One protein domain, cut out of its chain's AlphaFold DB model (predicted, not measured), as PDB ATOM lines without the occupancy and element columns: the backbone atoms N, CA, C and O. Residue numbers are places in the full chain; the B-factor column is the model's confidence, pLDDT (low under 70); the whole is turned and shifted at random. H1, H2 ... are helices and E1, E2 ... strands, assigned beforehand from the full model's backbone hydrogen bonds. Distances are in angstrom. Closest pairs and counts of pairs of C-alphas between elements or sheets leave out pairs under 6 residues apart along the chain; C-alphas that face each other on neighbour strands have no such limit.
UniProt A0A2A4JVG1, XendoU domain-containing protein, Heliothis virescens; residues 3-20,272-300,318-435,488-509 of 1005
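AT A GLANCE: This is residues 3 to 20, 272 to 300, 318 to 435 and 488 to 509 of the 1005 residues of the protein "XendoU domain-containing protein" of Heliothis virescens (UniProt A0A2A4JVG1). Three helices, H2, H6 and H9, stand side by side as a small bundle, with H1 crossing H9 and, at another side, a crossed pair, H5 and H7, on which H4 folds back along H5. Two small two-stranded sheets lie at the outside: the hairpin E3 and E4 beside H8, and E1 with E2, whose centres are farthest from the mean of the C-alphas. The printed part has 187 residues with nine named helices and four named strands, in the order H1 H2 E1 E2 H3 H4 H5 H6 H7 H8 E3 E4 H9; both sheets are antiparallel, and the class is mostly helix. It is compact, with a radius of gyration of the C-alphas of 16.5 A, and rounded, spanning 42 by 38 by 35 A.

IN THESE COORDINATES: E3 is residues 421 to 424 and E4 residues 427 to 430; H8, residues 416 to 419, precedes them. E1 is residues 296 to 298, E2 residues 318 to 320, H3 residues 322 to 326 and H4 residues 330 to 336. H1, residues 3 to 20, is 25.9 A long and begins at C-alpha 3 (22.374, 51.725, -28.751). H2, residues 274 to 287, is 19.7 A long; H5, residues 352 to 367, 22.9 A; H6, residues 369 to 380, 16.5 A; H7, residues 388 to 400, 17.8 A. H9, residues 488 to 499, is 16.4 A long and ends at C-alpha 499 (34.268, 43.162, -14.826).

HOW THE PARTS SIT: In the hairpin E3 and E4, N 429 and O 422 are 2.8 A apart, within hydrogen-bond range. The closest C-alphas of H8 and E4, Ile 418 and Gly 430, are 4.9 A apart. H8 and the hub, H9, are near each other. H9 touches H6 at a shallow tilt of 10 degrees, the same way, closest at C-alphas 491 and 371, 6.0 A. H2 touches H6 at 29 degrees, shallow, opposite ways, closest at C-alphas 284 and 370, 5.3 A. H1 touches H9 at a steep tilt of 65 degrees, C-alphas 13 and 497 being closest at 5.8 A. H5 touches H7 at a steep tilt of 54 degrees, closest at C-alphas 366 and 392, 6.5 A. H4 and H5 form a helical hairpin, closest at C-alphas 332 and 361, 4.8 A. H3 is close to H4 but not clearly touching, with C-alphas 325 and 331 at 5.6 A. E1 and E2 have N 297 and O 319 within hydrogen-bond range at 3.0 A, and both are apart from H9. Every O i to N i+4 pair is within hydrogen-bond range in H2, H6, H7 and H9, against 11 of 14 in H1, 11 of 12 in H5, 1 of 3 in H4 and 0 of 1 in H3, where O i to N i+3 gives 2 of 4 in H4 and 2 of 2 in H3; H8 is too short for an O i to N i+4 pair.

THE WHOLE: The C-alphas of Arg 294 and Lys 407, the two farthest apart, are 44.6 A apart. Cuts leave gaps of 21.0 A from C-alpha 20 to 272, 8.7 A from 300 to 318 and 13.4 A from 435 to 488. The links H4 to H5 and H7 to H8 are long. The model's pLDDT is under 70 at 38 residues, among them 3 to 20 and 403 to 411.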
ATOM      1  N   GLU A   3      23.440  52.743 -28.595       29.59
ATOM      2  CA  GLU A   3      22.374  51.725 -28.751       29.59
ATOM      3  C   GLU A   3      22.824  50.444 -29.476       29.59
ATOM      4  O   GLU A   3      22.332  49.365 -29.165       29.59
ATOM      5  N   CYS A   4      23.746  50.559 -30.436       28.86
ATOM      6  CA  CYS A   4      24.219  49.437 -31.251       28.86
ATOM      7  C   CYS A   4      25.241  48.544 -30.517       28.86
ATOM      8  O   CYS A   4      25.453  47.405 -30.910       28.86
ATOM      9  N   VAL A   5      25.893  49.060 -29.471       33.88
ATOM     10  CA  VAL A   5      26.890  48.338 -28.663       33.88
ATOM     11  C   VAL A   5      26.253  47.848 -27.361       33.88
ATOM     12  O   VAL A   5      26.397  46.682 -27.000       33.88
ATOM     13  N   THR A   6      25.491  48.707 -26.677       34.91
ATOM     14  CA  THR A   6      24.894  48.401 -25.368       34.91
ATOM     15  C   THR A   6      23.839  47.293 -25.442       34.91
ATOM     16  O   THR A   6      23.833  46.422 -24.581       34.91
ATOM     17  N   ILE A   7      22.984  47.263 -26.476       35.38
ATOM     18  CA  ILE A   7      21.948  46.216 -26.614       35.38
ATOM     19  C   ILE A   7      22.594  44.837 -26.808       35.38
ATOM     20  O   ILE A   7      22.200  43.872 -26.150       35.38
ATOM     21  N   THR A   8      23.618  44.752 -27.659       36.97
ATOM     22  CA  THR A   8      24.382  43.519 -27.882       36.97
ATOM     23  C   THR A   8      25.073  43.075 -26.588       36.97
ATOM     24  O   THR A   8      24.873  41.942 -26.156       36.97
ATOM     25  N   LEU A   9      25.778  43.977 -25.891       41.38
ATOM     26  CA  LEU A   9      26.445  43.670 -24.618       41.38
ATOM     27  C   LEU A   9      25.484  43.187 -23.521       41.38
ATOM     28  O   LEU A   9      25.732  42.138 -22.934       41.38
ATOM     29  N   CYS A  10      24.387  43.897 -23.247       37.53
ATOM     30  CA  CYS A  10      23.457  43.505 -22.183       37.53
ATOM     31  C   CYS A  10      22.782  42.151 -22.469       37.53
ATOM     32  O   CYS A  10      22.592  41.354 -21.553       37.53
ATOM     33  N   THR A  11      22.487  41.855 -23.741       39.81
ATOM     34  CA  THR A  11      21.930  40.553 -24.150       39.81
ATOM     35  C   THR A  11      22.945  39.419 -23.955       39.81
ATOM     36  O   THR A  11      22.590  38.351 -23.460       39.81
ATOM     37  N   ILE A  12      24.222  39.669 -24.270       44.47
ATOM     38  CA  ILE A  12      25.333  38.727 -24.060       44.47
ATOM     39  C   ILE A  12      25.546  38.431 -22.572       44.47
ATOM     40  O   ILE A  12      25.631  37.266 -22.184       44.47
ATOM     41  N   LEU A  13      25.611  39.473 -21.736       45.38
ATOM     42  CA  LEU A  13      25.864  39.350 -20.296       45.38
ATOM     43  C   LEU A  13      24.837  38.433 -19.619       45.38
ATOM     44  O   LEU A  13      25.226  37.488 -18.931       45.38
ATOM     45  N   LEU A  14      23.549  38.649 -19.909       40.75
ATOM     46  CA  LEU A  14      22.440  37.861 -19.368       40.75
ATOM     47  C   LEU A  14      22.547  36.363 -19.708       40.75
ATOM     48  O   LEU A  14      22.114  35.509 -18.935       40.75
ATOM     49  N   VAL A  15      23.126  36.016 -20.862       44.66
ATOM     50  CA  VAL A  15      23.246  34.619 -21.307       44.66
ATOM     51  C   VAL A  15      24.541  33.960 -20.840       44.66
ATOM     52  O   VAL A  15      24.507  32.791 -20.463       44.66
ATOM     53  N   LEU A  16      25.645  34.701 -20.728       38.56
ATOM     54  CA  LEU A  16      26.863  34.192 -20.086       38.56
ATOM     55  C   LEU A  16      26.671  33.952 -18.571       38.56
ATOM     56  O   LEU A  16      27.310  33.078 -17.985       38.56
ATOM     57  N   GLN A  17      25.734  34.651 -17.920       43.56
ATOM     58  CA  GLN A  17      25.287  34.314 -16.558       43.56
ATOM     59  C   GLN A  17      24.518  32.982 -16.508       43.56
ATOM     60  O   GLN A  17      24.723  32.186 -15.592       43.56
ATOM     61  N   ILE A  18      23.678  32.699 -17.513       41.16
ATOM     62  CA  ILE A  18      22.963  31.418 -17.643       41.16
ATOM     63  C   ILE A  18      23.937  30.264 -17.957       41.16
ATOM     64  O   ILE A  18      23.736  29.158 -17.457       41.16
ATOM     65  N   SER A  19      25.000  30.508 -18.735       35.00
ATOM     66  CA  SER A  19      25.989  29.480 -19.103       35.00
ATOM     67  C   SER A  19      26.961  29.109 -17.980       35.00
ATOM     68  O   SER A  19      27.395  27.962 -17.889       35.00
ATOM     69  N   SER A  20      27.309  30.067 -17.116       38.88
ATOM     70  CA  SER A  20      28.392  29.923 -16.131       38.88
ATOM     71  C   SER A  20      27.988  29.267 -14.805       38.88
ATOM     72  O   SER A  20      28.868  28.930 -14.012       38.88
ATOM     73  N   VAL A 272      37.843  47.691 -11.094       81.50
ATOM     74  CA  VAL A 272      38.004  48.208 -12.462       81.50
ATOM     75  C   VAL A 272      37.088  49.411 -12.645       81.50
ATOM     76  O   VAL A 272      35.868  49.283 -12.523       81.50
ATOM     77  N   THR A 273      37.665  50.569 -12.942       85.69
ATOM     78  CA  THR A 273      36.939  51.820 -13.207       85.69
ATOM     79  C   THR A 273      36.455  51.901 -14.657       85.69
ATOM     80  O   THR A 273      36.991  51.234 -15.536       85.69
ATOM     81  N   ASP A 274      35.445  52.733 -14.925       78.38
ATOM     82  CA  ASP A 274      34.924  52.919 -16.290       78.38
ATOM     83  C   ASP A 274      35.994  53.488 -17.239       78.38
ATOM     84  O   ASP A 274      36.120  53.029 -18.368       78.38
ATOM     85  N   ALA A 275      36.843  54.403 -16.757       82.12
ATOM     86  CA  ALA A 275      37.958  54.943 -17.537       82.12
ATOM     87  C   ALA A 275      38.995  53.867 -17.923       82.12
ATOM     88  O   ALA A 275      39.575  53.931 -19.004       82.12
ATOM     89  N   GLU A 276      39.217  52.854 -17.076       86.50
ATOM     90  CA  GLU A 276      40.073  51.712 -17.424       86.50
ATOM     91  C   GLU A 276      39.430  50.806 -18.482       86.50
ATOM     92  O   GLU A 276      40.151  50.276 -19.325       86.50
ATOM     93  N   LEU A 277      38.100  50.648 -18.477       84.62
ATOM     94  CA  LEU A 277      37.380  49.910 -19.521       84.62
ATOM     95  C   LEU A 277      37.422  50.646 -20.865       84.62
ATOM     96  O   LEU A 277      37.750  50.031 -21.876       84.62
ATOM     97  N   GLU A 278      37.162  51.956 -20.865       82.81
ATOM     98  CA  GLU A 278      37.215  52.813 -22.056       82.81
ATOM     99  C   GLU A 278      38.619  52.839 -22.690       82.81
ATOM    100  O   GLU A 278      38.754  52.708 -23.907       82.81
ATOM    101  N   VAL A 279      39.679  52.943 -21.878       87.69
ATOM    102  CA  VAL A 279      41.069  52.849 -22.364       87.69
ATOM    103  C   VAL A 279      41.377  51.446 -22.892       87.69
ATOM    104  O   VAL A 279      41.979  51.309 -23.960       87.69
ATOM    105  N   LEU A 280      40.964  50.395 -22.177       90.12
ATOM    106  CA  LEU A 280      41.254  49.019 -22.571       90.12
ATOM    107  C   LEU A 280      40.550  48.621 -23.873       90.12
ATOM    108  O   LEU A 280      41.158  47.931 -24.687       90.12
ATOM    109  N   SER A 281      39.309  49.050 -24.115       86.06
ATOM    110  CA  SER A 281      38.603  48.721 -25.359       86.06
ATOM    111  C   SER A 281      39.218  49.398 -26.586       86.06
ATOM    112  O   SER A 281      39.365  48.735 -27.614       86.06
ATOM    113  N   GLU A 282      39.678  50.650 -26.474       86.56
ATOM    114  CA  GLU A 282      40.467  51.297 -27.535       86.56
ATOM    115  C   GLU A 282      41.808  50.580 -27.752       86.56
ATOM    116  O   GLU A 282      42.250  50.386 -28.886       86.56
ATOM    117  N   GLU A 283      42.464  50.130 -26.679       92.12
ATOM    118  CA  GLU A 283      43.683  49.331 -26.790       92.12
ATOM    119  C   GLU A 283      43.453  47.973 -27.465       92.12
ATOM    120  O   GLU A 283      44.299  47.555 -28.258       92.12
ATOM    121  N   LEU A 284      42.341  47.289 -27.183       92.38
ATOM    122  CA  LEU A 284      41.965  46.028 -27.826       92.38
ATOM    123  C   LEU A 284      41.654  46.244 -29.316       92.38
ATOM    124  O   LEU A 284      42.224  45.542 -30.148       92.38
ATOM    125  N   LEU A 285      40.866  47.269 -29.664       88.44
ATOM    126  CA  LEU A 285      40.576  47.666 -31.051       88.44
ATOM    127  C   LEU A 285      41.856  48.019 -31.831       88.44
ATOM    128  O   LEU A 285      42.052  47.591 -32.968       88.44
ATOM    129  N   ARG A 286      42.781  48.755 -31.206       90.56
ATOM    130  CA  ARG A 286      44.087  49.094 -31.795       90.56
ATOM    131  C   ARG A 286      44.988  47.866 -31.980       90.56
ATOM    132  O   ARG A 286      45.810  47.852 -32.896       90.56
ATOM    133  N   LYS A 287      44.848  46.847 -31.124       93.75
ATOM    134  CA  LYS A 287      45.586  45.569 -31.179       93.75
ATOM    135  C   LYS A 287      44.926  44.519 -32.075       93.75
ATOM    136  O   LYS A 287      45.533  43.464 -32.266       93.75
ATOM    137  N   ASP A 288      43.750  44.801 -32.637       93.19
ATOM    138  CA  ASP A 288      43.099  43.965 -33.644       93.19
ATOM    139  C   ASP A 288      43.848  44.069 -34.984       93.19
ATOM    140  O   ASP A 288      43.631  44.975 -35.798       93.19
ATOM    141  N   THR A 289      44.800  43.155 -35.181       90.88
ATOM    142  CA  THR A 289      45.602  43.025 -36.408       90.88
ATOM    143  C   THR A 289      44.927  42.159 -37.466       90.88
ATOM    144  O   THR A 289      45.203  42.343 -38.649       90.88
ATOM    145  N   ASN A 290      44.040  41.255 -37.044       92.50
ATOM    146  CA  ASN A 290      43.278  40.345 -37.902       92.50
ATOM    147  C   ASN A 290      41.959  40.972 -38.395       92.50
ATOM    148  O   ASN A 290      41.175  40.317 -39.075       92.50
ATOM    149  N   ASN A 291      41.730  42.247 -38.071       92.25
ATOM    150  CA  ASN A 291      40.618  43.064 -38.536       92.25
ATOM    151  C   ASN A 291      40.432  42.972 -40.064       92.25
ATOM    152  O   ASN A 291      41.345  43.278 -40.843       92.25
ATOM    153  N   ALA A 292      39.231  42.576 -40.475       93.88
ATOM    154  CA  ALA A 292      38.873  42.285 -41.854       93.88
ATOM    155  C   ALA A 292      38.306  43.495 -42.620       93.88
ATOM    156  O   ALA A 292      38.134  43.395 -43.832       93.88
ATOM    157  N   ALA A 293      38.045  44.634 -41.963       91.44
ATOM    158  CA  ALA A 293      37.339  45.782 -42.548       91.44
ATOM    159  C   ALA A 293      37.919  46.272 -43.890       91.44
ATOM    160  O   ALA A 293      37.168  46.623 -44.793       91.44
ATOM    161  N   ARG A 294      39.246  46.208 -44.072       91.75
ATOM    162  CA  ARG A 294      39.930  46.581 -45.330       91.75
ATOM    163  C   ARG A 294      39.548  45.734 -46.557       91.75
ATOM    164  O   ARG A 294      39.882  46.111 -47.673       91.75
ATOM    165  N   TYR A 295      38.943  44.568 -46.341       92.44
ATOM    166  CA  TYR A 295      38.558  43.591 -47.363       92.44
ATOM    167  C   TYR A 295      37.034  43.541 -47.569       92.44
ATOM    168  O   TYR A 295      36.523  42.596 -48.174       92.44
ATOM    169  N   ILE A 296      36.300  44.500 -46.997       92.50
ATOM    170  CA  ILE A 296      34.843  44.481 -46.884       92.50
ATOM    171  C   ILE A 296      34.276  45.820 -47.348       92.50
ATOM    172  O   ILE A 296      34.670  46.874 -46.854       92.50
ATOM    173  N   THR A 297      33.285  45.766 -48.232       92.69
ATOM    174  CA  THR A 297      32.486  46.936 -48.614       92.69
ATOM    175  C   THR A 297      31.093  46.795 -48.016       92.69
ATOM    176  O   THR A 297      30.375  45.848 -48.340       92.69
ATOM    177  N   VAL A 298      30.706  47.738 -47.150       93.06
ATOM    178  CA  VAL A 298      29.370  47.783 -46.538       93.06
ATOM    179  C   VAL A 298      28.428  48.603 -47.417       93.06
ATOM    180  O   VAL A 298      28.650  49.786 -47.669       93.06
ATOM    181  N   ASN A 299      27.357  47.969 -47.873       94.31
ATOM    182  CA  ASN A 299      26.342  48.551 -48.735       94.31
ATOM    183  C   ASN A 299      25.152  49.040 -47.894       94.31
ATOM    184  O   ASN A 299      24.119  48.375 -47.790       94.31
ATOM    185  N   TYR A 300      25.319  50.206 -47.260       92.38
ATOM    186  CA  TYR A 300      24.355  50.754 -46.296       92.38
ATOM    187  C   TYR A 300      22.930  50.928 -46.851       92.38
ATOM    188  O   TYR A 300      21.973  50.749 -46.102       92.38
ATOM    189  N   ILE A 318      26.784  43.162 -47.373       92.44
ATOM    190  CA  ILE A 318      28.240  42.985 -47.249       92.44
ATOM    191  C   ILE A 318      28.839  42.322 -48.494       92.44
ATOM    192  O   ILE A 318      28.605  41.145 -48.762       92.44
ATOM    193  N   THR A 319      29.722  43.039 -49.194       90.62
ATOM    194  CA  THR A 319      30.619  42.443 -50.199       90.62
ATOM    195  C   THR A 319      31.957  42.100 -49.546       90.62
ATOM    196  O   THR A 319      32.587  42.969 -48.944       90.62
ATOM    197  N   ILE A 320      32.399  40.844 -49.671       92.62
ATOM    198  CA  ILE A 320      33.598  40.293 -49.016       92.62
ATOM    199  C   ILE A 320      34.649  39.897 -50.063       92.62
ATOM    200  O   ILE A 320      34.352  39.122 -50.972       92.62
ATOM    201  N   SER A 321      35.887  40.370 -49.903       93.00
ATOM    202  CA  SER A 321      37.030  39.941 -50.719       93.00
ATOM    203  C   SER A 321      37.558  38.562 -50.270       93.00
ATOM    204  O   SER A 321      37.589  38.300 -49.061       93.00
ATOM    205  N   PRO A 322      37.992  37.661 -51.181       90.00
ATOM    206  CA  PRO A 322      38.376  36.283 -50.838       90.00
ATOM    207  C   PRO A 322      39.476  36.145 -49.773       90.00
ATOM    208  O   PRO A 322      39.541  35.131 -49.077       90.00
ATOM    209  N   GLU A 323      40.323  37.160 -49.611       91.62
ATOM    210  CA  GLU A 323      41.414  37.220 -48.636       91.62
ATOM    211  C   GLU A 323      40.930  37.094 -47.183       91.62
ATOM    212  O   GLU A 323      41.672  36.583 -46.342       91.62
ATOM    213  N   VAL A 324      39.681  37.485 -46.888       92.31
ATOM    214  CA  VAL A 324      39.063  37.354 -45.554       92.31
ATOM    215  C   VAL A 324      39.109  35.917 -45.040       92.31
ATOM    216  O   VAL A 324      39.406  35.686 -43.869       92.31
ATOM    217  N   TRP A 325      38.877  34.937 -45.913       90.69
ATOM    218  CA  TRP A 325      38.825  33.521 -45.539       90.69
ATOM    219  C   TRP A 325      40.206  32.932 -45.199       90.69
ATOM    220  O   TRP A 325      40.289  31.851 -44.617       90.69
ATOM    221  N   ASN A 326      41.285  33.662 -45.508       91.88
ATOM    222  CA  ASN A 326      42.663  33.314 -45.155       91.88
ATOM    223  C   ASN A 326      43.144  33.984 -43.852       91.88
ATOM    224  O   ASN A 326      44.260  33.712 -43.405       91.88
ATOM    225  N   ILE A 327      42.335  34.848 -43.221       94.12
ATOM    226  CA  ILE A 327      42.667  35.451 -41.923       94.12
ATOM    227  C   ILE A 327      42.680  34.337 -40.853       94.12
ATOM    228  O   ILE A 327      41.674  33.638 -40.720       94.12
ATOM    229  N   PRO A 328      43.768  34.145 -40.072       92.88
ATOM    230  CA  PRO A 328      43.966  32.917 -39.293       92.88
ATOM    231  C   PRO A 328      42.849  32.556 -38.308       92.88
ATOM    232  O   PRO A 328      42.526  31.379 -38.168       92.88
ATOM    233  N   THR A 329      42.239  33.535 -37.636       94.38
ATOM    234  CA  THR A 329      41.115  33.284 -36.719       94.38
ATOM    235  C   THR A 329      39.800  33.059 -37.460       94.38
ATOM    236  O   THR A 329      39.066  32.147 -37.091       94.38
ATOM    237  N   ILE A 330      39.532  33.776 -38.558       94.62
ATOM    238  CA  ILE A 330      38.346  33.554 -39.408       94.62
ATOM    239  C   ILE A 330      38.381  32.157 -40.045       94.62
ATOM    240  O   ILE A 330      37.375  31.449 -40.032       94.62
ATOM    241  N   GLN A 331      39.552  31.704 -40.505       94.62
ATOM    242  CA  GLN A 331      39.749  30.362 -41.063       94.62
ATOM    243  C   GLN A 331      39.442  29.234 -40.052       94.62
ATOM    244  O   GLN A 331      39.136  28.112 -40.456       94.62
ATOM    245  N   LYS A 332      39.522  29.506 -38.739       95.25
ATOM    246  CA  LYS A 332      39.150  28.558 -37.668       95.25
ATOM    247  C   LYS A 332      37.759  28.798 -37.081       95.25
ATOM    248  O   LYS A 332      37.182  27.872 -36.534       95.25
ATOM    249  N   PHE A 333      37.218  30.003 -37.230       94.12
ATOM    250  CA  PHE A 333      35.856  30.366 -36.842       94.12
ATOM    251  C   PHE A 333      34.812  29.789 -37.804       94.12
ATOM    252  O   PHE A 333      33.770  29.312 -37.371       94.12
ATOM    253  N   VAL A 334      35.089  29.807 -39.114       92.56
ATOM    254  CA  VAL A 334      34.135  29.373 -40.149       92.56
ATOM    255  C   VAL A 334      33.630  27.930 -39.974       92.56
ATOM    256  O   VAL A 334      32.417  27.768 -40.075       92.56
ATOM    257  N   PRO A 335      34.474  26.918 -39.670       92.62
ATOM    258  CA  PRO A 335      34.024  25.543 -39.408       92.62
ATOM    259  C   PRO A 335      33.238  25.341 -38.105       92.62
ATOM    260  O   PRO A 335      32.889  24.216 -37.790       92.62
ATOM    261  N   LEU A 336      32.996  26.389 -37.308       90.19
ATOM    262  CA  LEU A 336      32.084  26.310 -36.162       90.19
ATOM    263  C   LEU A 336      30.636  26.624 -36.567       90.19
ATOM    264  O   LEU A 336      29.711  26.330 -35.822       90.19
ATOM    265  N   LEU A 337      30.418  27.266 -37.717       89.12
ATOM    266  CA  LEU A 337      29.138  27.901 -38.054       89.12
ATOM    267  C   LEU A 337      28.071  26.934 -38.590       89.12
ATOM    268  O   LEU A 337      26.912  27.324 -38.720       89.12
ATOM    269  N   ASP A 338      28.461  25.707 -38.920       83.56
ATOM    270  CA  ASP A 338      27.623  24.614 -39.423       83.56
ATOM    271  C   ASP A 338      27.429  23.463 -38.411       83.56
ATOM    272  O   ASP A 338      26.773  22.473 -38.725       83.56
ATOM    273  N   ASN A 339      27.923  23.634 -37.180       80.62
ATOM    274  CA  ASN A 339      27.892  22.626 -36.116       80.62
ATOM    275  C   ASN A 339      26.654  22.681 -35.190       80.62
ATOM    276  O   ASN A 339      26.419  21.741 -34.434       80.62
ATOM    277  N   TYR A 340      25.874  23.766 -35.226       78.12
ATOM    278  CA  TYR A 340      24.822  24.062 -34.239       78.12
ATOM    279  C   TYR A 340      23.399  23.803 -34.762       78.12
ATOM    280  O   TYR A 340      23.113  23.994 -35.945       78.12
ATOM    281  N   GLU A 341      22.487  23.399 -33.870       76.94
ATOM    282  CA  GLU A 341      21.087  23.080 -34.194       76.94
ATOM    283  C   GLU A 341      20.162  24.266 -33.880       76.94
ATOM    284  O   GLU A 341      20.114  24.771 -32.763       76.94
ATOM    285  N   ARG A 342      19.376  24.706 -34.868       74.06
ATOM    286  CA  ARG A 342      18.625  25.969 -34.796       74.06
ATOM    287  C   ARG A 342      17.432  25.901 -33.831       74.06
ATOM    288  O   ARG A 342      16.992  26.948 -33.355       74.06
ATOM    289  N   ASP A 343      16.890  24.713 -33.543       71.81
ATOM    290  CA  ASP A 343      15.823  24.522 -32.546       71.81
ATOM    291  C   ASP A 343      16.382  24.188 -31.152       71.81
ATOM    292  O   ASP A 343      16.736  23.047 -30.849       71.81
ATOM    293  N   THR A 344      16.322  25.176 -30.254       65.69
ATOM    294  CA  THR A 344      16.736  25.081 -28.839       65.69
ATOM    295  C   THR A 344      15.967  24.039 -27.996       65.69
ATOM    296  O   THR A 344      16.238  23.888 -26.798       65.69
ATOM    297  N   LEU A 345      15.008  23.299 -28.574       66.75
ATOM    298  CA  LEU A 345      14.315  22.152 -27.969       66.75
ATOM    299  C   LEU A 345      14.928  20.775 -28.311       66.75
ATOM    300  O   LEU A 345      14.567  19.775 -27.672       66.75
ATOM    301  N   VAL A 346      15.828  20.698 -29.292       71.56
ATOM    302  CA  VAL A 346      16.593  19.489 -29.646       71.56
ATOM    303  C   VAL A 346      17.803  19.371 -28.710       71.56
ATOM    304  O   VAL A 346      18.325  20.379 -28.263       71.56
ATOM    305  N   ASN A 347      18.241  18.157 -28.351       72.94
ATOM    306  CA  ASN A 347      19.505  18.003 -27.610       72.94
ATOM    307  C   ASN A 347      20.675  18.042 -28.598       72.94
ATOM    308  O   ASN A 347      20.708  17.225 -29.517       72.94
ATOM    309  N   GLU A 348      21.648  18.903 -28.338       72.75
ATOM    310  CA  GLU A 348      22.911  18.967 -29.073       72.75
ATOM    311  C   GLU A 348      23.823  17.777 -28.702       72.75
ATOM    312  O   GLU A 348      23.736  17.218 -27.600       72.75
ATOM    313  N   TYR A 349      24.703  17.360 -29.618       77.38
ATOM    314  CA  TYR A 349      25.642  16.255 -29.404       77.38
ATOM    315  C   TYR A 349      27.040  16.613 -29.917       77.38
ATOM    316  O   TYR A 349      27.345  16.377 -31.080       77.38
ATOM    317  N   VAL A 350      27.898  17.121 -29.022       81.19
ATOM    318  CA  VAL A 350      29.251  17.582 -29.382       81.19
ATOM    319  C   VAL A 350      30.126  16.434 -29.905       81.19
ATOM    320  O   VAL A 350      30.632  15.616 -29.117       81.19
ATOM    321  N   THR A 351      30.339  16.383 -31.218       85.69
ATOM    322  CA  THR A 351      31.124  15.342 -31.887       85.69
ATOM    323  C   THR A 351      32.636  15.515 -31.661       85.69
ATOM    324  O   THR A 351      33.119  16.545 -31.173       85.69
ATOM    325  N   PRO A 352      33.450  14.496 -32.003       86.50
ATOM    326  CA  PRO A 352      34.903  14.631 -31.994       86.50
ATOM    327  C   PRO A 352      35.445  15.643 -33.015       86.50
ATOM    328  O   PRO A 352      36.569  16.102 -32.826       86.50
ATOM    329  N   GLN A 353      34.698  15.972 -34.078       88.62
ATOM    330  CA  GLN A 353      35.122  16.956 -35.077       88.62
ATOM    331  C   GLN A 353      34.964  18.374 -34.522       88.62
ATOM    332  O   GLN A 353      35.973  19.069 -34.387       88.62
ATOM    333  N   GLU A 354      33.758  18.725 -34.064       87.00
ATOM    334  CA  GLU A 354      33.462  19.999 -33.393       87.00
ATOM    335  C   GLU A 354      34.490  20.318 -32.311       87.00
ATOM    336  O   GLU A 354      35.098  21.385 -32.299       87.00
ATOM    337  N   ARG A 355      34.789  19.349 -31.437       88.06
ATOM    338  CA  ARG A 355      35.758  19.540 -30.349       88.06
ATOM    339  C   ARG A 355      37.171  19.877 -30.833       88.06
ATOM    340  O   ARG A 355      37.920  20.548 -30.115       88.06
ATOM    341  N   ASN A 356      37.562  19.406 -32.016       91.12
ATOM    342  CA  ASN A 356      38.847  19.740 -32.628       91.12
ATOM    343  C   ASN A 356      38.816  21.135 -33.265       91.12
ATOM    344  O   ASN A 356      39.799  21.866 -33.144       91.12
ATOM    345  N   GLU A 357      37.700  21.528 -33.875       93.31
ATOM    346  CA  GLU A 357      37.487  22.862 -34.449       93.31
ATOM    347  C   GLU A 357      37.436  23.931 -33.349       93.31
ATOM    348  O   GLU A 357      38.202  24.893 -33.405       93.31
ATOM    349  N   GLU A 358      36.670  23.701 -32.274       93.31
ATOM    350  CA  GLU A 358      36.667  24.512 -31.047       93.31
ATOM    351  C   GLU A 358      38.090  24.727 -30.515       93.31
ATOM    352  O   GLU A 358      38.468  25.830 -30.127       93.31
ATOM    353  N   ASN A 359      38.887  23.651 -30.438       92.75
ATOM    354  CA  ASN A 359      40.252  23.713 -29.922       92.75
ATOM    355  C   ASN A 359      41.165  24.505 -30.864       92.75
ATOM    356  O   ASN A 359      41.887  25.377 -30.391       92.75
ATOM    357  N   ALA A 360      41.101  24.261 -32.174       93.81
ATOM    358  CA  ALA A 360      41.900  24.983 -33.160       93.81
ATOM    359  C   ALA A 360      41.547  26.480 -33.222       93.81
ATOM    360  O   ALA A 360      42.437  27.315 -33.397       93.81
ATOM    361  N   PHE A 361      40.271  26.831 -33.044       95.94
ATOM    362  CA  PHE A 361      39.819  28.215 -32.923       95.94
ATOM    363  C   PHE A 361      40.284  28.858 -31.612       95.94
ATOM    364  O   PHE A 361      40.874  29.936 -31.644       95.94
ATOM    365  N   MET A 362      40.108  28.183 -30.471       95.12
ATOM    366  CA  MET A 362      40.579  28.675 -29.172       95.12
ATOM    367  C   MET A 362      42.097  28.889 -29.139       95.12
ATOM    368  O   MET A 362      42.559  29.905 -28.621       95.12
ATOM    369  N   ASP A 363      42.876  27.980 -29.723       93.25
ATOM    370  CA  ASP A 363      44.334  28.104 -29.803       93.25
ATOM    371  C   ASP A 363      44.741  29.294 -30.694       93.25
ATOM    372  O   ASP A 363      45.634  30.066 -30.330       93.25
ATOM    373  N   ALA A 364      44.037  29.509 -31.814       95.44
ATOM    374  CA  ALA A 364      44.230  30.679 -32.666       95.44
ATOM    375  C   ALA A 364      43.891  31.985 -31.922       95.44
ATOM    376  O   ALA A 364      44.747  32.868 -31.832       95.44
ATOM    377  N   VAL A 365      42.700  32.095 -31.322       95.44
ATOM    378  CA  VAL A 365      42.225  33.284 -30.589       95.44
ATOM    379  C   VAL A 365      43.139  33.636 -29.415       95.44
ATOM    380  O   VAL A 365      43.535  34.795 -29.273       95.44
ATOM    381  N   MET A 366      43.546  32.659 -28.600       94.56
ATOM    382  CA  MET A 366      44.418  32.901 -27.441       94.56
ATOM    383  C   MET A 366      45.845  33.320 -27.836       94.56
ATOM    384  O   MET A 366      46.538  33.954 -27.039       94.56
ATOM    385  N   SER A 367      46.288  33.035 -29.067       94.00
ATOM    386  CA  SER A 367      47.587  33.502 -29.585       94.00
ATOM    387  C   SER A 367      47.608  34.999 -29.946       94.00
ATOM    388  O   SER A 367      48.681  35.611 -30.036       94.00
ATOM    389  N   THR A 368      46.441  35.623 -30.127       96.75
ATOM    390  CA  THR A 368      46.306  36.989 -30.662       96.75
ATOM    391  C   THR A 368      46.864  38.060 -29.723       96.75
ATOM    392  O   THR A 368      46.961  37.888 -28.506       96.75
ATOM    393  N   THR A 369      47.234  39.211 -30.287       95.75
ATOM    394  CA  THR A 369      47.598  40.422 -29.528       95.75
ATOM    395  C   THR A 369      46.438  40.968 -28.702       95.75
ATOM    396  O   THR A 369      46.677  41.528 -27.633       95.75
ATOM    397  N   VAL A 370      45.203  40.781 -29.170       96.00
ATOM    398  CA  VAL A 370      43.971  41.187 -28.485       96.00
ATOM    399  C   VAL A 370      43.771  40.360 -27.213       96.00
ATOM    400  O   VAL A 370      43.806  40.902 -26.108       96.00
ATOM    401  N   MET A 371      43.645  39.036 -27.346       94.31
ATOM    402  CA  MET A 371      43.298  38.168 -26.218       94.31
ATOM    403  C   MET A 371      44.421  38.103 -25.172       94.31
ATOM    404  O   MET A 371      44.147  38.139 -23.974       94.31
ATOM    405  N   ARG A 372      45.698  38.129 -25.590       94.38
ATOM    406  CA  ARG A 372      46.830  38.247 -24.648       94.38
ATOM    407  C   ARG A 372      46.827  39.562 -23.865       94.38
ATOM    408  O   ARG A 372      47.224  39.564 -22.699       94.38
ATOM    409  N   HIS A 373      46.386  40.670 -24.467       95.94
ATOM    410  CA  HIS A 373      46.284  41.956 -23.767       95.94
ATOM    411  C   HIS A 373      45.147  41.942 -22.740       95.94
ATOM    412  O   HIS A 373      45.373  42.308 -21.586       95.94
ATOM    413  N   LEU A 374      43.977  41.406 -23.109       94.94
ATOM    414  CA  LEU A 374      42.868  41.201 -22.173       94.94
ATOM    415  C   LEU A 374      43.268  40.300 -20.997       94.94
ATOM    416  O   LEU A 374      43.086  40.684 -19.845       94.94
ATOM    417  N   MET A 375      43.847  39.126 -21.263       95.06
ATOM    418  CA  MET A 375      44.253  38.199 -20.200       95.06
ATOM    419  C   MET A 375      45.334  38.794 -19.292       95.06
ATOM    420  O   MET A 375      45.328  38.542 -18.089       95.06
ATOM    421  N   THR A 376      46.218  39.647 -19.823       93.56
ATOM    422  CA  THR A 376      47.186  40.399 -19.009       93.56
ATOM    423  C   THR A 376      46.484  41.403 -18.088       93.56
ATOM    424  O   THR A 376      46.811  41.465 -16.904       93.56
ATOM    425  N   PHE A 377      45.490  42.146 -18.583       93.94
ATOM    426  CA  PHE A 377      44.694  43.064 -17.762       93.94
ATOM    427  C   PHE A 377      43.890  42.327 -16.678       93.94
ATOM    428  O   PHE A 377      43.997  42.664 -15.497       93.94
ATOM    429  N   LEU A 378      43.145  41.280 -17.051       90.00
ATOM    430  CA  LEU A 378      42.334  40.491 -16.119       90.00
ATOM    431  C   LEU A 378      43.195  39.798 -15.052       90.00
ATOM    432  O   LEU A 378      42.803  39.764 -13.888       90.00
ATOM    433  N   LYS A 379      44.392  39.311 -15.413       91.56
ATOM    434  CA  LYS A 379      45.396  38.797 -14.467       91.56
ATOM    435  C   LYS A 379      45.846  39.889 -13.495       91.56
ATOM    436  O   LYS A 379      45.870  39.656 -12.290       91.56
ATOM    437  N   ASN A 380      46.201  41.071 -13.998       88.69
ATOM    438  CA  ASN A 380      46.702  42.172 -13.170       88.69
ATOM    439  C   ASN A 380      45.632  42.725 -12.209       88.69
ATOM    440  O   ASN A 380      45.975  43.184 -11.123       88.69
ATOM    441  N   LYS A 381      44.346  42.637 -12.573       87.00
ATOM    442  CA  LYS A 381      43.198  42.944 -11.700       87.00
ATOM    443  C   LYS A 381      42.730  41.755 -10.836       87.00
ATOM    444  O   LYS A 381      41.829  41.919 -10.021       87.00
ATOM    445  N   GLY A 382      43.353  40.579 -10.968       85.44
ATOM    446  CA  GLY A 382      43.125  39.402 -10.116       85.44
ATOM    447  C   GLY A 382      41.984  38.463 -10.532       85.44
ATOM    448  O   GLY A 382      41.714  37.503  -9.814       85.44
ATOM    449  N   TYR A 383      41.331  38.691 -11.674       79.69
ATOM    450  CA  TYR A 383      40.186  37.889 -12.124       79.69
ATOM    451  C   TYR A 383      40.572  36.517 -12.695       79.69
ATOM    452  O   TYR A 383      39.848  35.545 -12.494       79.69
ATOM    453  N   VAL A 384      41.707  36.417 -13.399       84.25
ATOM    454  CA  VAL A 384      42.204  35.156 -13.988       84.25
ATOM    455  C   VAL A 384      43.596  34.813 -13.466       84.25
ATOM    456  O   VAL A 384      44.381  35.695 -13.111       84.25
ATOM    457  N   THR A 385      43.925  33.521 -13.414       86.94
ATOM    458  CA  THR A 385      45.226  33.071 -12.900       86.94
ATOM    459  C   THR A 385      46.366  33.389 -13.886       86.94
ATOM    460  O   THR A 385      46.117  33.644 -15.067       86.94
ATOM    461  N   PRO A 386      47.642  33.388 -13.450       84.12
ATOM    462  CA  PRO A 386      48.777  33.637 -14.345       84.12
ATOM    463  C   PRO A 386      49.112  32.520 -15.352       84.12
ATOM    464  O   PRO A 386      50.019  32.729 -16.154       84.12
ATOM    465  N   ASP A 387      48.461  31.351 -15.296       88.75
ATOM    466  CA  ASP A 387      48.740  30.196 -16.170       88.75
ATOM    467  C   ASP A 387      47.975  30.328 -17.504       88.75
ATOM    468  O   ASP A 387      46.741  30.280 -17.495       88.75
ATOM    469  N   PRO A 388      48.660  30.438 -18.662       86.19
ATOM    470  CA  PRO A 388      48.002  30.574 -19.962       86.19
ATOM    471  C   PRO A 388      47.048  29.425 -20.314       86.19
ATOM    472  O   PRO A 388      46.099  29.641 -21.065       86.19
ATOM    473  N   ARG A 389      47.253  28.215 -19.768       84.44
ATOM    474  CA  ARG A 389      46.333  27.086 -19.990       84.44
ATOM    475  C   ARG A 389      45.023  27.291 -19.240       84.44
ATOM    476  O   ARG A 389      43.963  27.164 -19.830       84.44
ATOM    477  N   GLN A 390      45.091  27.720 -17.982       86.06
ATOM    478  CA  GLN A 390      43.897  28.044 -17.193       86.06
ATOM    479  C   GLN A 390      43.145  29.249 -17.774       86.06
ATOM    480  O   GLN A 390      41.920  29.259 -17.754       86.06
ATOM    481  N   GLN A 391      43.853  30.230 -18.347       88.81
ATOM    482  CA  GLN A 391      43.237  31.341 -19.086       88.81
ATOM    483  C   GLN A 391      42.505  30.857 -20.347       88.81
ATOM    484  O   GLN A 391      41.353  31.224 -20.566       88.81
ATOM    485  N   ARG A 392      43.145  30.000 -21.153       90.81
ATOM    486  CA  ARG A 392      42.536  29.365 -22.334       90.81
ATOM    487  C   ARG A 392      41.296  28.562 -21.955       90.81
ATOM    488  O   ARG A 392      40.255  28.721 -22.584       90.81
ATOM    489  N   ASP A 393      41.407  27.713 -20.942       83.50
ATOM    490  CA  ASP A 393      40.337  26.801 -20.550       83.50
ATOM    491  C   ASP A 393      39.182  27.556 -19.868       83.50
ATOM    492  O   ASP A 393      38.029  27.204 -20.091       83.50
ATOM    493  N   PHE A 394      39.456  28.664 -19.161       85.19
ATOM    494  CA  PHE A 394      38.440  29.617 -18.695       85.19
ATOM    495  C   PHE A 394      37.650  30.236 -19.860       85.19
ATOM    496  O   PHE A 394      36.420  30.192 -19.851       85.19
ATOM    497  N   VAL A 395      38.329  30.771 -20.885       84.75
ATOM    498  CA  VAL A 395      37.644  31.346 -22.058       84.75
ATOM    499  C   VAL A 395      36.890  30.256 -22.825       84.75
ATOM    500  O   VAL A 395      35.739  30.470 -23.197       84.75
ATOM    501  N   LYS A 396      37.466  29.058 -23.000       87.62
ATOM    502  CA  LYS A 396      36.746  27.952 -23.643       87.62
ATOM    503  C   LYS A 396      35.499  27.557 -22.845       87.62
ATOM    504  O   LYS A 396      34.443  27.386 -23.445       87.62
ATOM    505  N   GLN A 397      35.593  27.456 -21.518       80.31
ATOM    506  CA  GLN A 397      34.449  27.139 -20.663       80.31
ATOM    507  C   GLN A 397      33.361  28.222 -20.753       80.31
ATOM    508  O   GLN A 397      32.185  27.882 -20.838       80.31
ATOM    509  N   LEU A 398      33.725  29.506 -20.790       79.19
ATOM    510  CA  LEU A 398      32.766  30.610 -20.906       79.19
ATOM    511  C   LEU A 398      31.939  30.560 -22.205       79.19
ATOM    512  O   LEU A 398      30.731  30.793 -22.169       79.19
ATOM    513  N   TRP A 399      32.585  30.255 -23.335       82.88
ATOM    514  CA  TRP A 399      31.958  30.315 -24.662       82.88
ATOM    515  C   TRP A 399      31.336  28.987 -25.119       82.88
ATOM    516  O   TRP A 399      30.253  29.000 -25.696       82.88
ATOM    517  N   PHE A 400      31.960  27.842 -24.829       85.31
ATOM    518  CA  PHE A 400      31.589  26.534 -25.395       85.31
ATOM    519  C   PHE A 400      30.961  25.552 -24.384       85.31
ATOM    520  O   PHE A 400      30.763  24.381 -24.697       85.31
ATOM    521  N   SER A 401      30.626  25.985 -23.160       80.00
ATOM    522  CA  SER A 401      29.852  25.134 -22.240       80.00
ATOM    523  C   SER A 401      28.374  25.139 -22.612       80.00
ATOM    524  O   SER A 401      27.746  26.199 -22.618       80.00
ATOM    525  N   LEU A 402      27.813  23.955 -22.863       77.19
ATOM    526  CA  LEU A 402      26.392  23.807 -23.166       77.19
ATOM    527  C   LEU A 402      25.520  23.949 -21.913       77.19
ATOM    528  O   LEU A 402      25.824  23.381 -20.861       77.19
ATOM    529  N   TYR A 403      24.388  24.635 -22.050       65.94
ATOM    530  CA  TYR A 403      23.387  24.817 -20.994       65.94
ATOM    531  C   TYR A 403      21.961  24.556 -21.504       65.94
ATOM    532  O   TYR A 403      21.727  24.274 -22.679       65.94
ATOM    533  N   SER A 404      20.983  24.604 -20.589       64.25
ATOM    534  CA  SER A 404      19.581  24.292 -20.887       64.25
ATOM    535  C   SER A 404      18.714  25.534 -21.051       64.25
ATOM    536  O   SER A 404      18.398  26.206 -20.067       64.25
ATOM    537  N   ARG A 405      18.218  25.775 -22.270       55.38
ATOM    538  CA  ARG A 405      17.292  26.883 -22.583       55.38
ATOM    539  C   ARG A 405      15.829  26.605 -22.239       55.38
ATOM    540  O   ARG A 405      15.056  27.544 -22.056       55.38
ATOM    541  N   GLY A 406      15.439  25.337 -22.106       51.81
ATOM    542  CA  GLY A 406      14.083  24.954 -21.722       51.81
ATOM    543  C   GLY A 406      13.897  23.444 -21.598       51.81
ATOM    544  O   GLY A 406      14.659  22.661 -22.152       51.81
ATOM    545  N   LYS A 407      12.864  23.022 -20.854       50.97
ATOM    546  CA  LYS A 407      12.418  21.614 -20.721       50.97
ATOM    547  C   LYS A 407      13.504  20.594 -20.292       50.97
ATOM    548  O   LYS A 407      13.278  19.396 -20.423       50.97
ATOM    549  N   GLY A 408      14.650  21.044 -19.768       56.47
ATOM    550  CA  GLY A 408      15.786  20.182 -19.411       56.47
ATOM    551  C   GLY A 408      16.573  19.644 -20.614       56.47
ATOM    552  O   GLY A 408      17.194  18.589 -20.507       56.47
ATOM    553  N   LYS A 409      16.509  20.330 -21.760       62.03
ATOM    554  CA  LYS A 409      17.286  20.031 -22.971       62.03
ATOM    555  C   LYS A 409      18.588  20.816 -22.950       62.03
ATOM    556  O   LYS A 409      18.545  21.985 -22.600       62.03
ATOM    557  N   ILE A 410      19.711  20.173 -23.265       66.12
ATOM    558  CA  ILE A 410      21.043  20.800 -23.323       66.12
ATOM    559  C   ILE A 410      21.326  21.060 -24.804       66.12
ATOM    560  O   ILE A 410      21.377  20.106 -25.582       66.12
ATOM    561  N   SER A 411      21.335  22.339 -25.184       66.25
ATOM    562  CA  SER A 411      20.887  22.754 -26.526       66.25
ATOM    563  C   SER A 411      21.203  24.216 -26.879       66.25
ATOM    564  O   SER A 411      20.396  24.883 -27.528       66.25
ATOM    565  N   SER A 412      22.272  24.764 -26.298       72.19
ATOM    566  CA  SER A 412      22.679  26.161 -26.477       72.19
ATOM    567  C   SER A 412      24.051  26.392 -25.845       72.19
ATOM    568  O   SER A 412      24.271  26.000 -24.691       72.19
ATOM    569  N   SER A 413      24.944  27.078 -26.559       80.50
ATOM    570  CA  SER A 413      26.229  27.578 -26.047       80.50
ATOM    571  C   SER A 413      26.343  29.109 -26.097       80.50
ATOM    572  O   SER A 413      25.633  29.797 -26.832       80.50
ATOM    573  N   GLY A 414      27.281  29.669 -25.320       74.31
ATOM    574  CA  GLY A 414      27.550  31.112 -25.320       74.31
ATOM    575  C   GLY A 414      28.120  31.608 -26.654       74.31
ATOM    576  O   GLY A 414      27.907  32.759 -27.026       74.31
ATOM    577  N   PHE A 415      28.818  30.739 -27.389       84.19
ATOM    578  CA  PHE A 415      29.279  30.991 -28.750       84.19
ATOM    579  C   PHE A 415      28.097  31.026 -29.722       84.19
ATOM    580  O   PHE A 415      27.862  32.039 -30.378       84.19
ATOM    581  N   GLU A 416      27.316  29.951 -29.762       79.06
ATOM    582  CA  GLU A 416      26.151  29.787 -30.631       79.06
ATOM    583  C   GLU A 416      25.139  30.923 -30.478       79.06
ATOM    584  O   GLU A 416      24.793  31.565 -31.467       79.06
ATOM    585  N   HIS A 417      24.726  31.252 -29.250       72.88
ATOM    586  CA  HIS A 417      23.712  32.284 -29.036       72.88
ATOM    587  C   HIS A 417      24.128  33.670 -29.561       72.88
ATOM    588  O   HIS A 417      23.274  34.518 -29.802       72.88
ATOM    589  N   ILE A 418      25.426  33.939 -29.721       75.38
ATOM    590  CA  ILE A 418      25.940  35.272 -30.055       75.38
ATOM    591  C   ILE A 418      26.461  35.335 -31.491       75.38
ATOM    592  O   ILE A 418      26.145  36.275 -32.224       75.38
ATOM    593  N   PHE A 419      27.219  34.330 -31.916       83.31
ATOM    594  CA  PHE A 419      27.834  34.269 -33.239       83.31
ATOM    595  C   PHE A 419      26.945  33.577 -34.291       83.31
ATOM    596  O   PHE A 419      27.141  33.813 -35.482       83.31
ATOM    597  N   VAL A 420      25.944  32.794 -33.870       83.81
ATOM    598  CA  VAL A 420      25.020  32.002 -34.711       83.81
ATOM    599  C   VAL A 420      23.562  32.427 -34.416       83.81
ATOM    600  O   VAL A 420      23.319  33.289 -33.569       83.81
ATOM    601  N   SER A 421      22.572  31.913 -35.156       80.81
ATOM    602  CA  SER A 421      21.139  32.177 -34.921       80.81
ATOM    603  C   SER A 421      20.434  31.019 -34.210       80.81
ATOM    604  O   SER A 421      20.381  29.923 -34.761       80.81
ATOM    605  N   GLU A 422      19.781  31.291 -33.081       76.56
ATOM    606  CA  GLU A 422      18.856  30.369 -32.404       76.56
ATOM    607  C   GLU A 422      17.397  30.695 -32.775       76.56
ATOM    608  O   GLU A 422      17.039  31.868 -32.910       76.56
ATOM    609  N   LEU A 423      16.509  29.698 -32.824       70.44
ATOM    610  CA  LEU A 423      15.062  29.923 -32.747       70.44
ATOM    611  C   LEU A 423      14.545  29.711 -31.319       70.44
ATOM    612  O   LEU A 423      14.787  28.686 -30.673       70.44
ATOM    613  N   LYS A 424      13.772  30.689 -30.839       61.69
ATOM    614  CA  LYS A 424      13.124  30.674 -29.524       61.69
ATOM    615  C   LYS A 424      11.680  31.141 -29.674       61.69
ATOM    616  O   LYS A 424      11.434  32.268 -30.077       61.69
ATOM    617  N   ASN A 425      10.717  30.268 -29.370       63.19
ATOM    618  CA  ASN A 425       9.273  30.518 -29.533       63.19
ATOM    619  C   ASN A 425       8.821  30.929 -30.958       63.19
ATOM    620  O   ASN A 425       7.705  31.412 -31.117       63.19
ATOM    621  N   GLY A 426       9.655  30.715 -31.984       64.94
ATOM    622  CA  GLY A 426       9.411  31.167 -33.362       64.94
ATOM    623  C   GLY A 426      10.111  32.477 -33.747       64.94
ATOM    624  O   GLY A 426      10.049  32.856 -34.909       64.94
ATOM    625  N   GLU A 427      10.810  33.135 -32.818       72.19
ATOM    626  CA  GLU A 427      11.590  34.361 -33.043       72.19
ATOM    627  C   GLU A 427      13.100  34.061 -33.150       72.19
ATOM    628  O   GLU A 427      13.596  33.104 -32.546       72.19
ATOM    629  N   VAL A 428      13.852  34.898 -33.883       74.12
ATOM    630  CA  VAL A 428      15.316  34.759 -34.045       74.12
ATOM    631  C   VAL A 428      16.070  35.367 -32.858       74.12
ATOM    632  O   VAL A 428      16.256  36.583 -32.745       74.12
ATOM    633  N   SER A 429      16.585  34.501 -31.992       71.25
ATOM    634  CA  SER A 429      17.588  34.841 -30.984       71.25
ATOM    635  C   SER A 429      18.996  34.868 -31.593       71.25
ATOM    636  O   SER A 429      19.284  34.164 -32.559       71.25
ATOM    637  N   GLY A 430      19.878  35.702 -31.037       75.50
ATOM    638  CA  GLY A 430      21.271  35.786 -31.479       75.50
ATOM    639  C   GLY A 430      21.495  36.460 -32.832       75.50
ATOM    640  O   GLY A 430      20.758  37.375 -33.212       75.50
ATOM    641  N   LEU A 431      22.514  35.977 -33.552       82.44
ATOM    642  CA  LEU A 431      23.037  36.505 -34.816       82.44
ATOM    643  C   LEU A 431      23.586  37.939 -34.658       82.44
ATOM    644  O   LEU A 431      23.042  38.912 -35.170       82.44
ATOM    645  N   HIS A 432      24.697  38.077 -33.931       82.56
ATOM    646  CA  HIS A 432      25.391  39.354 -33.700       82.56
ATOM    647  C   HIS A 432      26.741  39.473 -34.431       82.56
ATOM    648  O   HIS A 432      27.473  40.436 -34.198       82.56
ATOM    649  N   ASN A 433      27.060  38.538 -35.336       90.00
ATOM    650  CA  ASN A 433      28.335  38.478 -36.055       90.00
ATOM    651  C   ASN A 433      28.185  38.520 -37.588       90.00
ATOM    652  O   ASN A 433      27.377  37.803 -38.183       90.00
ATOM    653  N   TRP A 434      29.010  39.348 -38.234       91.75
ATOM    654  CA  TRP A 434      28.945  39.625 -39.673       91.75
ATOM    655  C   TRP A 434      29.412  38.475 -40.573       91.75
ATOM    656  O   TRP A 434      28.940  38.376 -41.703       91.75
ATOM    657  N   ILE A 435      30.302  37.596 -40.097       93.12
ATOM    658  CA  ILE A 435      30.826  36.468 -40.887       93.12
ATOM    659  C   ILE A 435      29.718  35.430 -41.090       93.12
ATOM    660  O   ILE A 435      29.546  34.913 -42.194       93.12
ATOM    661  N   LEU A 488      38.365  40.026 -31.226       92.88
ATOM    662  CA  LEU A 488      38.000  41.338 -30.692       92.88
ATOM    663  C   LEU A 488      36.601  41.307 -30.082       92.88
ATOM    664  O   LEU A 488      36.433  41.731 -28.941       92.88
ATOM    665  N   GLU A 489      35.626  40.752 -30.802       88.69
ATOM    666  CA  GLU A 489      34.263  40.567 -30.297       88.69
ATOM    667  C   GLU A 489      34.281  39.727 -29.008       88.69
ATOM    668  O   GLU A 489      33.879  40.212 -27.949       88.69
ATOM    669  N   MET A 490      34.885  38.531 -29.039       90.25
ATOM    670  CA  MET A 490      35.041  37.679 -27.851       90.25
ATOM    671  C   MET A 490      35.774  38.382 -26.698       90.25
ATOM    672  O   MET A 490      35.409  38.174 -25.540       90.25
ATOM    673  N   ALA A 491      36.794  39.204 -26.971       89.69
ATOM    674  CA  ALA A 491      37.532  39.915 -25.927       89.69
ATOM    675  C   ALA A 491      36.693  41.013 -25.258       89.69
ATOM    676  O   ALA A 491      36.661  41.077 -24.030       89.69
ATOM    677  N   LEU A 492      35.987  41.848 -26.025       85.06
ATOM    678  CA  LEU A 492      35.127  42.902 -25.470       85.06
ATOM    679  C   LEU A 492      33.973  42.297 -24.653       85.06
ATOM    680  O   LEU A 492      33.677  42.759 -23.550       85.06
ATOM    681  N   TYR A 493      33.383  41.206 -25.144       81.06
ATOM    682  CA  TYR A 493      32.325  40.470 -24.453       81.06
ATOM    683  C   TYR A 493      32.828  39.805 -23.157       81.06
ATOM    684  O   TYR A 493      32.214  39.962 -22.099       81.06
ATOM    685  N   THR A 494      33.991  39.141 -23.200       83.38
ATOM    686  CA  THR A 494      34.627  38.526 -22.016       83.38
ATOM    687  C   THR A 494      35.037  39.583 -20.983       83.38
ATOM    688  O   THR A 494      34.859  39.371 -19.784       83.38
ATOM    689  N   LEU A 495      35.542  40.743 -21.423       84.69
ATOM    690  CA  LEU A 495      35.892  41.869 -20.551       84.69
ATOM    691  C   LEU A 495      34.681  42.356 -19.751       84.69
ATOM    692  O   LEU A 495      34.759  42.460 -18.525       84.69
ATOM    693  N   CYS A 496      33.566  42.631 -20.430       77.75
ATOM    694  CA  CYS A 496      32.346  43.079 -19.768       77.75
ATOM    695  C   CYS A 496      31.803  42.017 -18.809       77.75
ATOM    696  O   CYS A 496      31.494  42.344 -17.667       77.75
ATOM    697  N   PHE A 497      31.763  40.745 -19.218       74.25
ATOM    698  CA  PHE A 497      31.276  39.665 -18.355       74.25
ATOM    699  C   PHE A 497      32.069  39.551 -17.046       74.25
ATOM    700  O   PHE A 497      31.488  39.472 -15.967       74.25
ATOM    701  N   VAL A 498      33.400  39.617 -17.124       77.06
ATOM    702  CA  VAL A 498      34.277  39.456 -15.955       77.06
ATOM    703  C   VAL A 498      34.304  40.693 -15.044       77.06
ATOM    704  O   VAL A 498      34.513  40.561 -13.840       77.06
ATOM    705  N   THR A 499      34.096  41.900 -15.583       75.31
ATOM    706  CA  THR A 499      34.268  43.162 -14.826       75.31
ATOM    707  C   THR A 499      32.967  43.903 -14.494       75.31
ATOM    708  O   THR A 499      32.994  44.842 -13.690       75.31
ATOM    709  N   ARG A 500      31.847  43.525 -15.126       69.56
ATOM    710  CA  ARG A 500      30.551  44.228 -15.117       69.56
ATOM    711  C   ARG A 500      29.349  43.271 -15.234       69.56
ATOM    712  O   ARG A 500      28.362  43.590 -15.892       69.56
ATOM    713  N   ALA A 501      29.394  42.117 -14.565       52.50
ATOM    714  CA  ALA A 501      28.175  41.342 -14.311       52.50
ATOM    715  C   ALA A 501      27.092  42.254 -13.690       52.50
ATOM    716  O   ALA A 501      27.397  43.065 -12.809       52.50
ATOM    717  N   ASP A 502      25.861  42.168 -14.204       46.12
ATOM    718  CA  ASP A 502      24.689  42.965 -13.793       46.12
ATOM    719  C   ASP A 502      24.832  44.505 -13.878       46.12
ATOM    720  O   ASP A 502      24.025  45.226 -13.296       46.12
ATOM    721  N   ASN A 503      25.846  45.046 -14.571       53.12
ATOM    722  CA  ASN A 503      26.167  46.481 -14.543       53.12
ATOM    723  C   ASN A 503      26.546  47.061 -15.919       53.12
ATOM    724  O   ASN A 503      27.063  46.366 -16.790       53.12
ATOM    725  N   ASP A 504      26.368  48.379 -16.088       57.38
ATOM    726  CA  ASP A 504      26.757  49.119 -17.298       57.38
ATOM    727  C   ASP A 504      28.251  48.946 -17.634       57.38
ATOM    728  O   ASP A 504      29.132  49.524 -16.983       57.38
ATOM    729  N   CYS A 505      28.542  48.218 -18.712       68.94
ATOM    730  CA  CYS A 505      29.887  48.118 -19.266       68.94
ATOM    731  C   CYS A 505      30.179  49.282 -20.221       68.94
ATOM    732  O   CYS A 505      29.795  49.262 -21.392       68.94
ATOM    733  N   LYS A 506      30.859  50.319 -19.716       73.31
ATOM    734  CA  LYS A 506      31.268  51.475 -20.524       73.31
ATOM    735  C   LYS A 506      32.533  51.142 -21.302       73.31
ATOM    736  O   LYS A 506      33.589  50.948 -20.713       73.31
ATOM    737  N   LEU A 507      32.401  51.068 -22.621       77.81
ATOM    738  CA  LEU A 507      33.497  50.871 -23.564       77.81
ATOM    739  C   LEU A 507      33.608  52.097 -24.475       77.81
ATOM    740  O   LEU A 507      32.615  52.771 -24.748       77.81
ATOM    741  N   LYS A 508      34.806  52.336 -25.001       80.06
ATOM    742  CA  LYS A 508      35.103  53.360 -26.007       80.06
ATOM    743  C   LYS A 508      35.809  52.722 -27.205       80.06
ATOM    744  O   LYS A 508      36.672  51.864 -27.023       80.06
ATOM    745  N   LEU A 509      35.389  53.072 -28.419       77.50
ATOM    746  CA  LEU A 509      35.870  52.468 -29.664       77.50
ATOM    747  C   LEU A 509      35.902  53.532 -30.771       77.50
ATOM    748  O   LEU A 509      34.874  54.125 -31.097       77.50
TER     749      LEU A 509